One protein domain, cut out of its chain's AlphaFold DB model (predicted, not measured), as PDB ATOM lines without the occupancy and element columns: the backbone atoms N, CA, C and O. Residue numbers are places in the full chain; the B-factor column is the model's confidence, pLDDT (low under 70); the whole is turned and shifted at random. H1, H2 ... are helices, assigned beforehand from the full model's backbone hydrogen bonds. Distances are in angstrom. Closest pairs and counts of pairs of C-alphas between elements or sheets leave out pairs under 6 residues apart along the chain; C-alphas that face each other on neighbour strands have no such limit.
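What this domain is: This is residues 11 to 90 of the 268 residues of the protein "RsdA_SigD_bd domain-containing protein" of Mycobacterium malmoense (UniProt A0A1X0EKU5). Three helices are strung out in a flat zigzag with no shared core: H1 runs in from one end, the link of residues 30 to 40 folds back, H2 runs the same way as H1, and H3, beyond a second link, turns back and stands well away from both. Residues 11 to 21 of H1 stick out at one end, and residues 67 to 73 and 75 to 90, most of them in H3, also stand free. The printed part has 80 residues with three named helices, in the order H1, H2, H3, and no named strand; its class is all helix. It is extended, with a radius of gyration of the C-alphas of 18.4 A, and its C-alphas span 59 by 33 by 17 A.

How they stand to each other: H1, residues 11 to 29, and H2, residues 41 to 57, only just touch, with 3 pairs of C-alphas within 8 A. H1 touches H2 with residue 27 alone, and H2 touches H1 with residues 47 to 51 alone; the closest C-alphas of the two helices, those of Leu 27 and Glu 51, are 6.5 A apart. H1 and H2 run the same way at a steep tilt of 40 degrees, and their centres are 15.8 A apart. H3, residues 68 to 88, touches no helix and is apart from both H1 and H2. In H1 every O i to N i+4 pair is within hydrogen-bond range, while 12 of 13 such pairs are in H2 and 15 of 17 in H3.

Where its parts are: H1 begins at Gln 11, C-alpha (107.061, 84.962, 85.892), and ends at Glu 29, 27.0 A from first to last C-alpha. H2 runs from Pro 41, C-alpha (93.409, 91.229, 106.297), to Leu 57, over 24.9 A. H3, with 21 residues the longest helix, runs from Pro 68 to Gly 88, C-alpha (81.860, 103.951, 114.079), over 30.8 A.

The domain as a whole: The two C-alphas farthest apart, those of Gln 11 and Glu 69, are 59.7 A apart. The printed part has no cut. The link from H1 to H2 has 11 residues and is long; the link from H2 to H3 has 10 residues and is short. Residues 37 to 42 and 56 to 65 also stand free. The mean pLDDT of the printed part of this predicted model is 71.0; 32 residues are under 70, namely residues 11 to 12, 32 to 42, 60 to 66, 78 to 79 and 81 to 90.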
ATOM      1  N   GLN A  11     107.977  86.004  85.386       64.38
ATOM      2  CA  GLN A  11     107.061  84.962  85.892       64.38
ATOM      3  C   GLN A  11     106.233  85.395  87.126       64.38
ATOM      4  O   GLN A  11     105.008  85.360  87.023       64.38
ATOM      5  N   PRO A  12     106.819  85.905  88.231       69.75
ATOM      6  CA  PRO A  12     106.025  86.321  89.391       69.75
ATOM      7  C   PRO A  12     105.118  87.536  89.121       69.75
ATOM      8  O   PRO A  12     104.115  87.709  89.805       69.75
ATOM      9  N   ALA A  13     105.433  88.372  88.123       73.19
ATOM     10  CA  ALA A  13     104.574  89.489  87.723       73.19
ATOM     11  C   ALA A  13     103.363  89.020  86.891       73.19
ATOM     12  O   ALA A  13     102.284  89.605  86.981       73.19
ATOM     13  N   LEU A  14     103.527  87.949  86.106       81.19
ATOM     14  CA  LEU A  14     102.439  87.303  85.371       81.19
ATOM     15  C   LEU A  14     101.507  86.520  86.306       81.19
ATOM     16  O   LEU A  14     100.291  86.585  86.132       81.19
ATOM     17  N   ASP A  15     102.057  85.843  87.318       80.06
ATOM     18  CA  ASP A  15     101.270  85.131  88.333       80.06
ATOM     19  C   ASP A  15     100.393  86.098  89.153       80.06
ATOM     20  O   ASP A  15      99.218  85.817  89.400       80.06
ATOM     21  N   GLU A  16     100.920  87.274  89.514       79.25
ATOM     22  CA  GLU A  16     100.165  88.315  90.230       79.25
ATOM     23  C   GLU A  16      99.079  88.969  89.352       79.25
ATOM     24  O   GLU A  16      97.964  89.235  89.812       79.25
ATOM     25  N   LEU A  17      99.353  89.159  88.056       80.62
ATOM     26  CA  LEU A  17      98.350  89.630  87.097       80.62
ATOM     27  C   LEU A  17      97.215  88.606  86.925       80.62
ATOM     28  O   LEU A  17      96.046  88.988  86.923       80.62
ATOM     29  N   ALA A  18      97.539  87.313  86.838       84.19
ATOM     30  CA  ALA A  18      96.550  86.238  86.749       84.19
ATOM     31  C   ALA A  18      95.720  86.095  88.042       84.19
ATOM     32  O   ALA A  18      94.508  85.887  87.975       84.19
ATOM     33  N   ARG A  19      96.344  86.271  89.217       81.38
ATOM     34  CA  ARG A  19      95.660  86.361  90.520       81.38
ATOM     35  C   ARG A  19      94.668  87.531  90.548       81.38
ATOM     36  O   ARG A  19      93.528  87.360  90.980       81.38
ATOM     37  N   THR A  20      95.082  88.694  90.044       82.81
ATOM     38  CA  THR A  20      94.247  89.903  89.965       82.81
ATOM     39  C   THR A  20      93.060  89.726  89.012       82.81
ATOM     40  O   THR A  20      91.938  90.085  89.364       82.81
ATOM     41  N   ASP A  21      93.268  89.136  87.832       85.75
ATOM     42  CA  ASP A  21      92.192  88.853  86.867       85.75
ATOM     43  C   ASP A  21      91.156  87.867  87.438       85.75
ATOM     44  O   ASP A  21      89.948  88.106  87.363       85.75
ATOM     45  N   LEU A  22      91.619  86.813  88.124       85.31
ATOM     46  CA  LEU A  22      90.757  85.844  88.807       85.31
ATOM     47  C   LEU A  22      89.896  86.517  89.889       85.31
ATOM     48  O   LEU A  22      88.684  86.280  89.923       85.31
ATOM     49  N   LEU A  23      90.483  87.390  90.722       82.88
ATOM     50  CA  LEU A  23      89.745  88.204  91.696       82.88
ATOM     51  C   LEU A  23      88.668  89.049  91.004       82.88
ATOM     52  O   LEU A  23      87.499  88.974  91.378       82.88
ATOM     53  N   VAL A  24      89.043  89.839  89.994       85.50
ATOM     54  CA  VAL A  24      88.120  90.745  89.289       85.50
ATOM     55  C   VAL A  24      86.977  89.968  88.637       85.50
ATOM     56  O   VAL A  24      85.822  90.388  88.733       85.50
ATOM     57  N   ASN A  25      87.250  88.806  88.043       85.94
ATOM     58  CA  ASN A  25      86.210  87.969  87.454       85.94
ATOM     59  C   ASN A  25      85.313  87.296  88.515       85.94
ATOM     60  O   ASN A  25      84.100  87.198  88.333       85.94
ATOM     61  N   ALA A  26      85.855  86.867  89.658       85.62
ATOM     62  CA  ALA A  26      85.046  86.342  90.761       85.62
ATOM     63  C   ALA A  26      84.141  87.423  91.390       85.62
ATOM     64  O   ALA A  26      82.947  87.172  91.585       85.62
ATOM     65  N   LEU A  27      84.660  88.645  91.574       86.00
ATOM     66  CA  LEU A  27      83.878  89.828  91.944       86.00
ATOM     67  C   LEU A  27      82.801  90.141  90.889       86.00
ATOM     68  O   LEU A  27      81.665  90.447  91.248       86.00
ATOM     69  N   ALA A  28      83.097  90.032  89.591       84.88
ATOM     70  CA  ALA A  28      82.112  90.270  88.533       84.88
ATOM     71  C   ALA A  28      80.952  89.251  88.556       84.88
ATOM     72  O   ALA A  28      79.793  89.639  88.356       84.88
ATOM     73  N   GLU A  29      81.256  87.981  88.839       87.06
ATOM     74  CA  GLU A  29      80.319  86.849  88.870       87.06
ATOM     75  C   GLU A  29      79.567  86.656  90.208       87.06
ATOM     76  O   GLU A  29      78.707  85.781  90.285       87.06
ATOM     77  N   ARG A  30      79.844  87.456  91.254       84.38
ATOM     78  CA  ARG A  30      79.368  87.229  92.644       84.38
ATOM     79  C   ARG A  30      79.747  85.844  93.202       84.38
ATOM     80  O   ARG A  30      78.964  85.219  93.919       84.38
ATOM     81  N   ARG A  31      80.937  85.335  92.868       80.81
ATOM     82  CA  ARG A  31      81.475  84.135  93.532       80.81
ATOM     83  C   ARG A  31      82.160  84.544  94.838       80.81
ATOM     84  O   ARG A  31      82.959  85.477  94.785       80.81
ATOM     85  N   PRO A  32      81.936  83.834  95.962       67.31
ATOM     86  CA  PRO A  32      82.757  84.026  97.149       67.31
ATOM     87  C   PRO A  32      84.208  83.714  96.782       67.31
ATOM     88  O   PRO A  32      84.502  82.640  96.247       67.31
ATOM     89  N   VAL A  33      85.097  84.675  97.012       65.12
ATOM     90  CA  VAL A  33      86.526  84.510  96.754       65.12
ATOM     91  C   VAL A  33      87.155  84.020  98.048       65.12
ATOM     92  O   VAL A  33      87.183  84.755  99.033       65.12
ATOM     93  N   ASP A  34      87.608  82.770  98.056       62.22
ATOM     94  CA  ASP A  34      88.240  82.146  99.222       62.22
ATOM     95  C   ASP A  34      89.680  82.670  99.346       62.22
ATOM     96  O   ASP A  34      90.645  82.068  98.872       62.22
ATOM     97  N   LEU A  35      89.799  83.894  99.866       61.16
ATOM     98  CA  LEU A  35      91.037  84.672  99.959       61.16
ATOM     99  C   LEU A  35      91.833  84.288 101.210       61.16
ATOM    100  O   LEU A  35      92.223  85.139 102.005       61.16
ATOM    101  N   ASP A  36      92.085  82.989 101.349       52.19
ATOM    102  CA  ASP A  36      92.771  82.349 102.477       52.19
ATOM    103  C   ASP A  36      94.307  82.577 102.418       52.19
ATOM    104  O   ASP A  36      95.120  81.663 102.572       52.19
ATOM    105  N   ASP A  37      94.721  83.823 102.144       56.22
ATOM    106  CA  ASP A  37      96.091  84.323 102.295       56.22
ATOM    107  C   ASP A  37      96.184  85.088 103.632       56.22
ATOM    108  O   ASP A  37      95.836  86.272 103.704       56.22
ATOM    109  N   PRO A  38      96.644  84.446 104.725       51.59
ATOM    110  CA  PRO A  38      96.574  84.998 106.081       51.59
ATOM    111  C   PRO A  38      97.526  86.185 106.335       51.59
ATOM    112  O   PRO A  38      97.715  86.588 107.483       51.59
ATOM    113  N   ASN A  39      98.160  86.730 105.290       53.00
ATOM    114  CA  ASN A  39      99.139  87.808 105.384       53.00
ATOM    115  C   ASN A  39      98.546  89.217 105.191       53.00
ATOM    116  O   ASN A  39      99.185  90.172 105.637       53.00
ATOM    117  N   ASP A  40      97.362  89.379 104.579       60.78
ATOM    118  CA  ASP A  40      96.748  90.709 104.392       60.78
ATOM    119  C   ASP A  40      95.227  90.778 104.681       60.78
ATOM    120  O   ASP A  40      94.404  90.727 103.761       60.78
ATOM    121  N   PRO A  41      94.816  91.011 105.945       61.94
ATOM    122  CA  PRO A  41      93.409  91.229 106.297       61.94
ATOM    123  C   PRO A  41      92.814  92.536 105.731       61.94
ATOM    124  O   PRO A  41      91.608  92.754 105.838       61.94
ATOM    125  N   ASN A  42      93.612  93.421 105.118       63.41
ATOM    126  CA  ASN A  42      93.074  94.581 104.399       63.41
ATOM    127  C   ASN A  42      92.496  94.174 103.031       63.41
ATOM    128  O   ASN A  42      91.640  94.881 102.501       63.41
ATOM    129  N   PHE A  43      92.935  93.042 102.470       71.06
ATOM    130  CA  PHE A  43      92.504  92.549 101.162       71.06
ATOM    131  C   PHE A  43      91.082  91.968 101.204       71.06
ATOM    132  O   PHE A  43      90.273  92.276 100.332       71.06
ATOM    133  N   GLU A  44      90.734  91.233 102.267       74.31
ATOM    134  CA  GLU A  44      89.352  90.799 102.546       74.31
ATOM    135  C   GLU A  44      88.417  92.015 102.685       74.31
ATOM    136  O   GLU A  44      87.387  92.105 102.015       74.31
ATOM    137  N   ALA A  45      88.814  93.010 103.488       74.38
ATOM    138  CA  ALA A  45      88.042  94.236 103.681       74.38
ATOM    139  C   ALA A  45      87.873  95.053 102.380       74.38
ATOM    140  O   ALA A  45      86.825  95.666 102.166       74.38
ATOM    141  N   LEU A  46      88.880  95.048 101.499       78.00
ATOM    142  CA  LEU A  46      88.806  95.654 100.168       78.00
ATOM    143  C   LEU A  46      87.869  94.876  99.234       78.00
ATOM    144  O   LEU A  46      87.091  95.500  98.514       78.00
ATOM    145  N   ALA A  47      87.904  93.541  99.258       78.62
ATOM    146  CA  ALA A  47      86.997  92.707  98.474       78.62
ATOM    147  C   ALA A  47      85.534  92.963  98.870       78.62
ATOM    148  O   ALA A  47      84.726  93.292  98.005       78.62
ATOM    149  N   ILE A  48      85.219  92.937 100.172       81.69
ATOM    150  CA  ILE A  48      83.879  93.238 100.709       81.69
ATOM    151  C   ILE A  48      83.404  94.637 100.274       81.69
ATOM    152  O   ILE A  48      82.266  94.794  99.836       81.69
ATOM    153  N   LEU A  49      84.276  95.650 100.330       82.06
ATOM    154  CA  LEU A  49      83.957  97.013  99.884       82.06
ATOM    155  C   LEU A  49      83.654  97.095  98.374       82.06
ATOM    156  O   LEU A  49      82.790  97.865  97.955       82.06
ATOM    157  N   LEU A  50      84.358  96.311  97.552       82.00
ATOM    158  CA  LEU A  50      84.123  96.228  96.109       82.00
ATOM    159  C   LEU A  50      82.850  95.437  95.770       82.00
ATOM    160  O   LEU A  50      82.188  95.764  94.786       82.00
ATOM    161  N   GLU A  51      82.485  94.434  96.575       84.62
ATOM    162  CA  GLU A  51      81.221  93.699  96.451       84.62
ATOM    163  C   GLU A  51      80.002  94.582  96.749       84.62
ATOM    164  O   GLU A  51      79.061  94.604  95.954       84.62
ATOM    165  N   ASP A  52      80.055  95.339  97.848       82.50
ATOM    166  CA  ASP A  52      79.027  96.296  98.275       82.50
ATOM    167  C   ASP A  52      78.802  97.363  97.187       82.50
ATOM    168  O   ASP A  52      77.701  97.508  96.654       82.50
ATOM    169  N   TRP A  53      79.881  98.006  96.724       84.19
ATOM    170  CA  TRP A  53      79.844  99.004  95.645       84.19
ATOM    171  C   TRP A  53      79.334  98.453  94.302       84.19
ATOM    172  O   TRP A  53      78.560  99.114  93.603       84.19
ATOM    173  N   ARG A  54      79.741  97.232  93.928       85.62
ATOM    174  CA  ARG A  54      79.240  96.527  92.735       85.62
ATOM    175  C   ARG A  54      77.731  96.319  92.815       85.62
ATOM    176  O   ARG A  54      77.053  96.406  91.791       85.62
ATOM    177  N   ASP A  55      77.219  95.995  93.995       82.12
ATOM    178  CA  ASP A  55      75.822  95.625  94.185       82.12
ATOM    179  C   ASP A  55      74.906  96.840  94.371       82.12
ATOM    180  O   ASP A  55      73.799  96.812  93.834       82.12
ATOM    181  N   ASP A  56      75.412  97.935  94.945       75.88
ATOM    182  CA  ASP A  56      74.829  99.282  94.852       75.88
ATOM    183  C   ASP A  56      74.698  99.735  93.384       75.88
ATOM    184  O   ASP A  56      73.626 100.155  92.947       75.88
ATOM    185  N   LEU A  57      75.757  99.601  92.570       73.44
ATOM    186  CA  LEU A  57      75.717  99.977  91.144       73.44
ATOM    187  C   LEU A  57      74.837  99.062  90.280       73.44
ATOM    188  O   LEU A  57      74.355  99.485  89.228       73.44
ATOM    189  N   ARG A  58      74.642  97.805  90.692       81.06
ATOM    190  CA  ARG A  58      73.715  96.859  90.050       81.06
ATOM    191  C   ARG A  58      72.295  96.954  90.611       81.06
ATOM    192  O   ARG A  58      71.413  96.265  90.093       81.06
ATOM    193  N   TRP A  59      72.052  97.775  91.634       73.94
ATOM    194  CA  TRP A  59      70.715  97.972  92.176       73.94
ATOM    195  C   TRP A  59      69.827  98.641  91.115       73.94
ATOM    196  O   TRP A  59      70.186  99.697  90.587       73.94
ATOM    197  N   PRO A  60      68.672  98.052  90.751       67.69
ATOM    198  CA  PRO A  60      67.802  98.663  89.759       67.69
ATOM    199  C   PRO A  60      67.290 100.011  90.290       67.69
ATOM    200  O   PRO A  60      66.894 100.088  91.459       67.69
ATOM    201  N   PRO A  61      67.242 101.075  89.464       58.66
ATOM    202  CA  PRO A  61      66.629 102.330  89.884       58.66
ATOM    203  C   PRO A  61      65.193 102.044  90.326       58.66
ATOM    204  O   PRO A  61      64.468 101.330  89.629       58.66
ATOM    205  N   ALA A  62      64.804 102.557  91.497       54.47
ATOM    206  CA  ALA A  62      63.524 102.245  92.126       54.47
ATOM    207  C   ALA A  62      62.357 102.656  91.210       54.47
ATOM    208  O   ALA A  62      61.960 103.816  91.157       54.47
ATOM    209  N   SER A  63      61.839 101.685  90.455       53.41
ATOM    210  CA  SER A  63      60.814 101.875  89.424       53.41
ATOM    211  C   SER A  63      59.390 101.834  89.978       53.41
ATOM    212  O   SER A  63      58.437 102.151  89.267       53.41
ATOM    213  N   ALA A  64      59.242 101.494  91.261       58.28
ATOM    214  CA  ALA A  64      58.049 101.814  92.023       58.28
ATOM    215  C   ALA A  64      57.960 103.338  92.204       58.28
ATOM    216  O   ALA A  64      58.913 103.973  92.653       58.28
ATOM    217  N   LEU A  65      56.800 103.915  91.888       50.41
ATOM    218  CA  LEU A  65      56.497 105.320  92.160       50.41
ATOM    219  C   LEU A  65      56.247 105.502  93.667       50.41
ATOM    220  O   LEU A  65      55.106 105.526  94.120       50.41
ATOM    221  N   VAL A  66      57.342 105.572  94.427       66.88
ATOM    222  CA  VAL A  66      57.372 105.836  95.873       66.88
ATOM    223  C   VAL A  66      56.643 107.145  96.178       66.88
ATOM    224  O   VAL A  66      56.826 108.145  95.478       66.88
ATOM    225  N   SER A  67      55.815 107.151  97.225       77.25
ATOM    226  CA  SER A  67      55.073 108.358  97.615       77.25
ATOM    227  C   SER A  67      56.016 109.461  98.137       77.25
ATOM    228  O   SER A  67      57.049 109.146  98.732       77.25
ATOM    229  N   PRO A  68      55.711 110.763  97.952       70.50
ATOM    230  CA  PRO A  68      56.554 111.849  98.466       70.50
ATOM    231  C   PRO A  68      56.830 111.749  99.974       70.50
ATOM    232  O   PRO A  68      57.930 112.049 100.436       70.50
ATOM    233  N   GLU A  69      55.845 111.284 100.738       75.12
ATOM    234  CA  GLU A  69      55.906 111.066 102.181       75.12
ATOM    235  C   GLU A  69      56.901 109.952 102.543       75.12
ATOM    236  O   GLU A  69      57.775 110.146 103.391       75.12
ATOM    237  N   GLU A  70      56.819 108.816 101.850       76.31
ATOM    238  CA  GLU A  70      57.703 107.653 101.996       76.31
ATOM    239  C   GLU A  70      59.135 107.966 101.536       76.31
ATOM    240  O   GLU A  70      60.095 107.581 102.200       76.31
ATOM    241  N   ALA A  71      59.305 108.761 100.475       72.06
ATOM    242  CA  ALA A  71      60.610 109.267 100.050       72.06
ATOM    243  C   ALA A  71      61.241 110.187 101.115       72.06
ATOM    244  O   ALA A  71      62.444 110.107 101.384       72.06
ATOM    245  N   VAL A  72      60.439 111.032 101.774       75.88
ATOM    246  CA  VAL A  72      60.885 111.870 102.900       75.88
ATOM    247  C   VAL A  72      61.209 111.027 104.140       75.88
ATOM    248  O   VAL A  72      62.172 111.340 104.846       75.88
ATOM    249  N   GLU A  73      60.466 109.956 104.417       80.62
ATOM    250  CA  GLU A  73      60.752 109.032 105.521       80.62
ATOM    251  C   GLU A  73      62.018 108.195 105.270       80.62
ATOM    252  O   GLU A  73      62.884 108.116 106.150       80.62
ATOM    253  N   ALA A  74      62.202 107.674 104.056       72.38
ATOM    254  CA  ALA A  74      63.421 106.995 103.626       72.38
ATOM    255  C   ALA A  74      64.643 107.926 103.718       72.38
ATOM    256  O   ALA A  74      65.668 107.551 104.293       72.38
ATOM    257  N   LEU A  75      64.524 109.180 103.262       71.06
ATOM    258  CA  LEU A  75      65.583 110.187 103.380       71.06
ATOM    259  C   LEU A  75      65.919 110.508 104.847       71.06
ATOM    260  O   LEU A  75      67.095 110.555 105.215       71.06
ATOM    261  N   ARG A  76      64.912 110.695 105.711       73.56
ATOM    262  CA  ARG A  76      65.115 110.901 107.160       73.56
ATOM    263  C   ARG A  76      65.812 109.705 107.806       73.56
ATOM    264  O   ARG A  76      66.726 109.899 108.609       73.56
ATOM    265  N   THR A  77      65.428 108.492 107.417       77.50
ATOM    266  CA  THR A  77      66.011 107.233 107.894       77.50
ATOM    267  C   THR A  77      67.470 107.101 107.460       77.50
ATOM    268  O   THR A  77      68.341 106.910 108.308       77.50
ATOM    269  N   GLY A  78      67.775 107.331 106.181       66.00
ATOM    270  CA  GLY A  78      69.143 107.337 105.658       66.00
ATOM    271  C   GLY A  78      70.033 108.410 106.297       66.00
ATOM    272  O   GLY A  78      71.186 108.142 106.632       66.00
ATOM    273  N   ILE A  79      69.508 109.613 106.560       69.31
ATOM    274  CA  ILE A  79      70.239 110.669 107.286       69.31
ATOM    275  C   ILE A  79      70.505 110.265 108.746       69.31
ATOM    276  O   ILE A  79      71.593 110.540 109.268       69.31
ATOM    277  N   ALA A  80      69.546 109.618 109.412       70.12
ATOM    278  CA  ALA A  80      69.715 109.120 110.774       70.12
ATOM    279  C   ALA A  80      70.765 108.000 110.842       70.12
ATOM    280  O   ALA A  80      71.660 108.058 111.688       70.12
ATOM    281  N   GLU A  81      70.723 107.035 109.921       63.94
ATOM    282  CA  GLU A  81      71.672 105.921 109.892       63.94
ATOM    283  C   GLU A  81      73.078 106.380 109.488       63.94
ATOM    284  O   GLU A  81      74.059 106.063 110.158       63.94
ATOM    285  N   ARG A  82      73.201 107.289 108.513       53.03
ATOM    286  CA  ARG A  82      74.485 107.922 108.161       53.03
ATOM    287  C   ARG A  82      75.101 108.707 109.328       53.03
ATOM    288  O   ARG A  82      76.325 108.831 109.403       53.03
ATOM    289  N   ARG A  83      74.292 109.218 110.271       58.06
ATOM    290  CA  ARG A  83      74.775 109.809 111.539       58.06
ATOM    291  C   ARG A  83      75.194 108.764 112.583       58.06
ATOM    292  O   ARG A  83      76.023 109.099 113.428       58.06
ATOM    293  N   ARG A  84      74.670 107.533 112.537       57.94
ATOM    294  CA  ARG A  84      75.125 106.399 113.364       57.94
ATOM    295  C   ARG A  84      76.425 105.811 112.811       57.94
ATOM    296  O   ARG A  84      77.410 105.788 113.540       57.94
ATOM    297  N   ALA A  85      76.481 105.482 111.520       55.09
ATOM    298  CA  ALA A  85      77.679 104.967 110.847       55.09
ATOM    299  C   ALA A  85      78.909 105.876 111.050       55.09
ATOM    300  O   ALA A  85      79.984 105.411 111.429       55.09
ATOM    301  N   ARG A  86      78.743 107.204 110.934       47.31
ATOM    302  CA  ARG A  86      79.812 108.189 111.210       47.31
ATOM    303  C   ARG A  86      80.363 108.178 112.645       47.31
ATOM    304  O   ARG A  86      81.415 108.765 112.866       47.31
ATOM    305  N   ARG A  87      79.691 107.541 113.612       53.84
ATOM    306  CA  ARG A  87      80.215 107.335 114.978       53.84
ATOM    307  C   ARG A  87      81.061 106.060 115.113       53.84
ATOM    308  O   ARG A  87      81.782 105.951 116.095       53.84
ATOM    309  N   GLY A  88      80.997 105.138 114.148       49.78
ATOM    310  CA  GLY A  88      81.860 103.951 114.079       49.78
ATOM    311  C   GLY A  88      83.133 104.160 113.246       49.78
ATOM    312  O   GLY A  88      84.201 103.695 113.627       49.78
ATOM    313  N   VAL A  89      83.061 104.917 112.145       45.47
ATOM    314  CA  VAL A  89      84.152 105.044 111.145       45.47
ATOM    315  C   VAL A  89      85.245 106.063 111.552       45.47
ATOM    316  O   VAL A  89      85.944 106.632 110.723       45.47
ATOM    317  N   ALA A  90      85.445 106.304 112.851       47.44
ATOM    318  CA  ALA A  90      86.426 107.277 113.353       47.44
ATOM    319  C   ALA A  90      87.905 106.824 113.230       47.44
ATOM    320  O   ALA A  90      88.800 107.586 113.591       47.44
TER     321      ALA A  90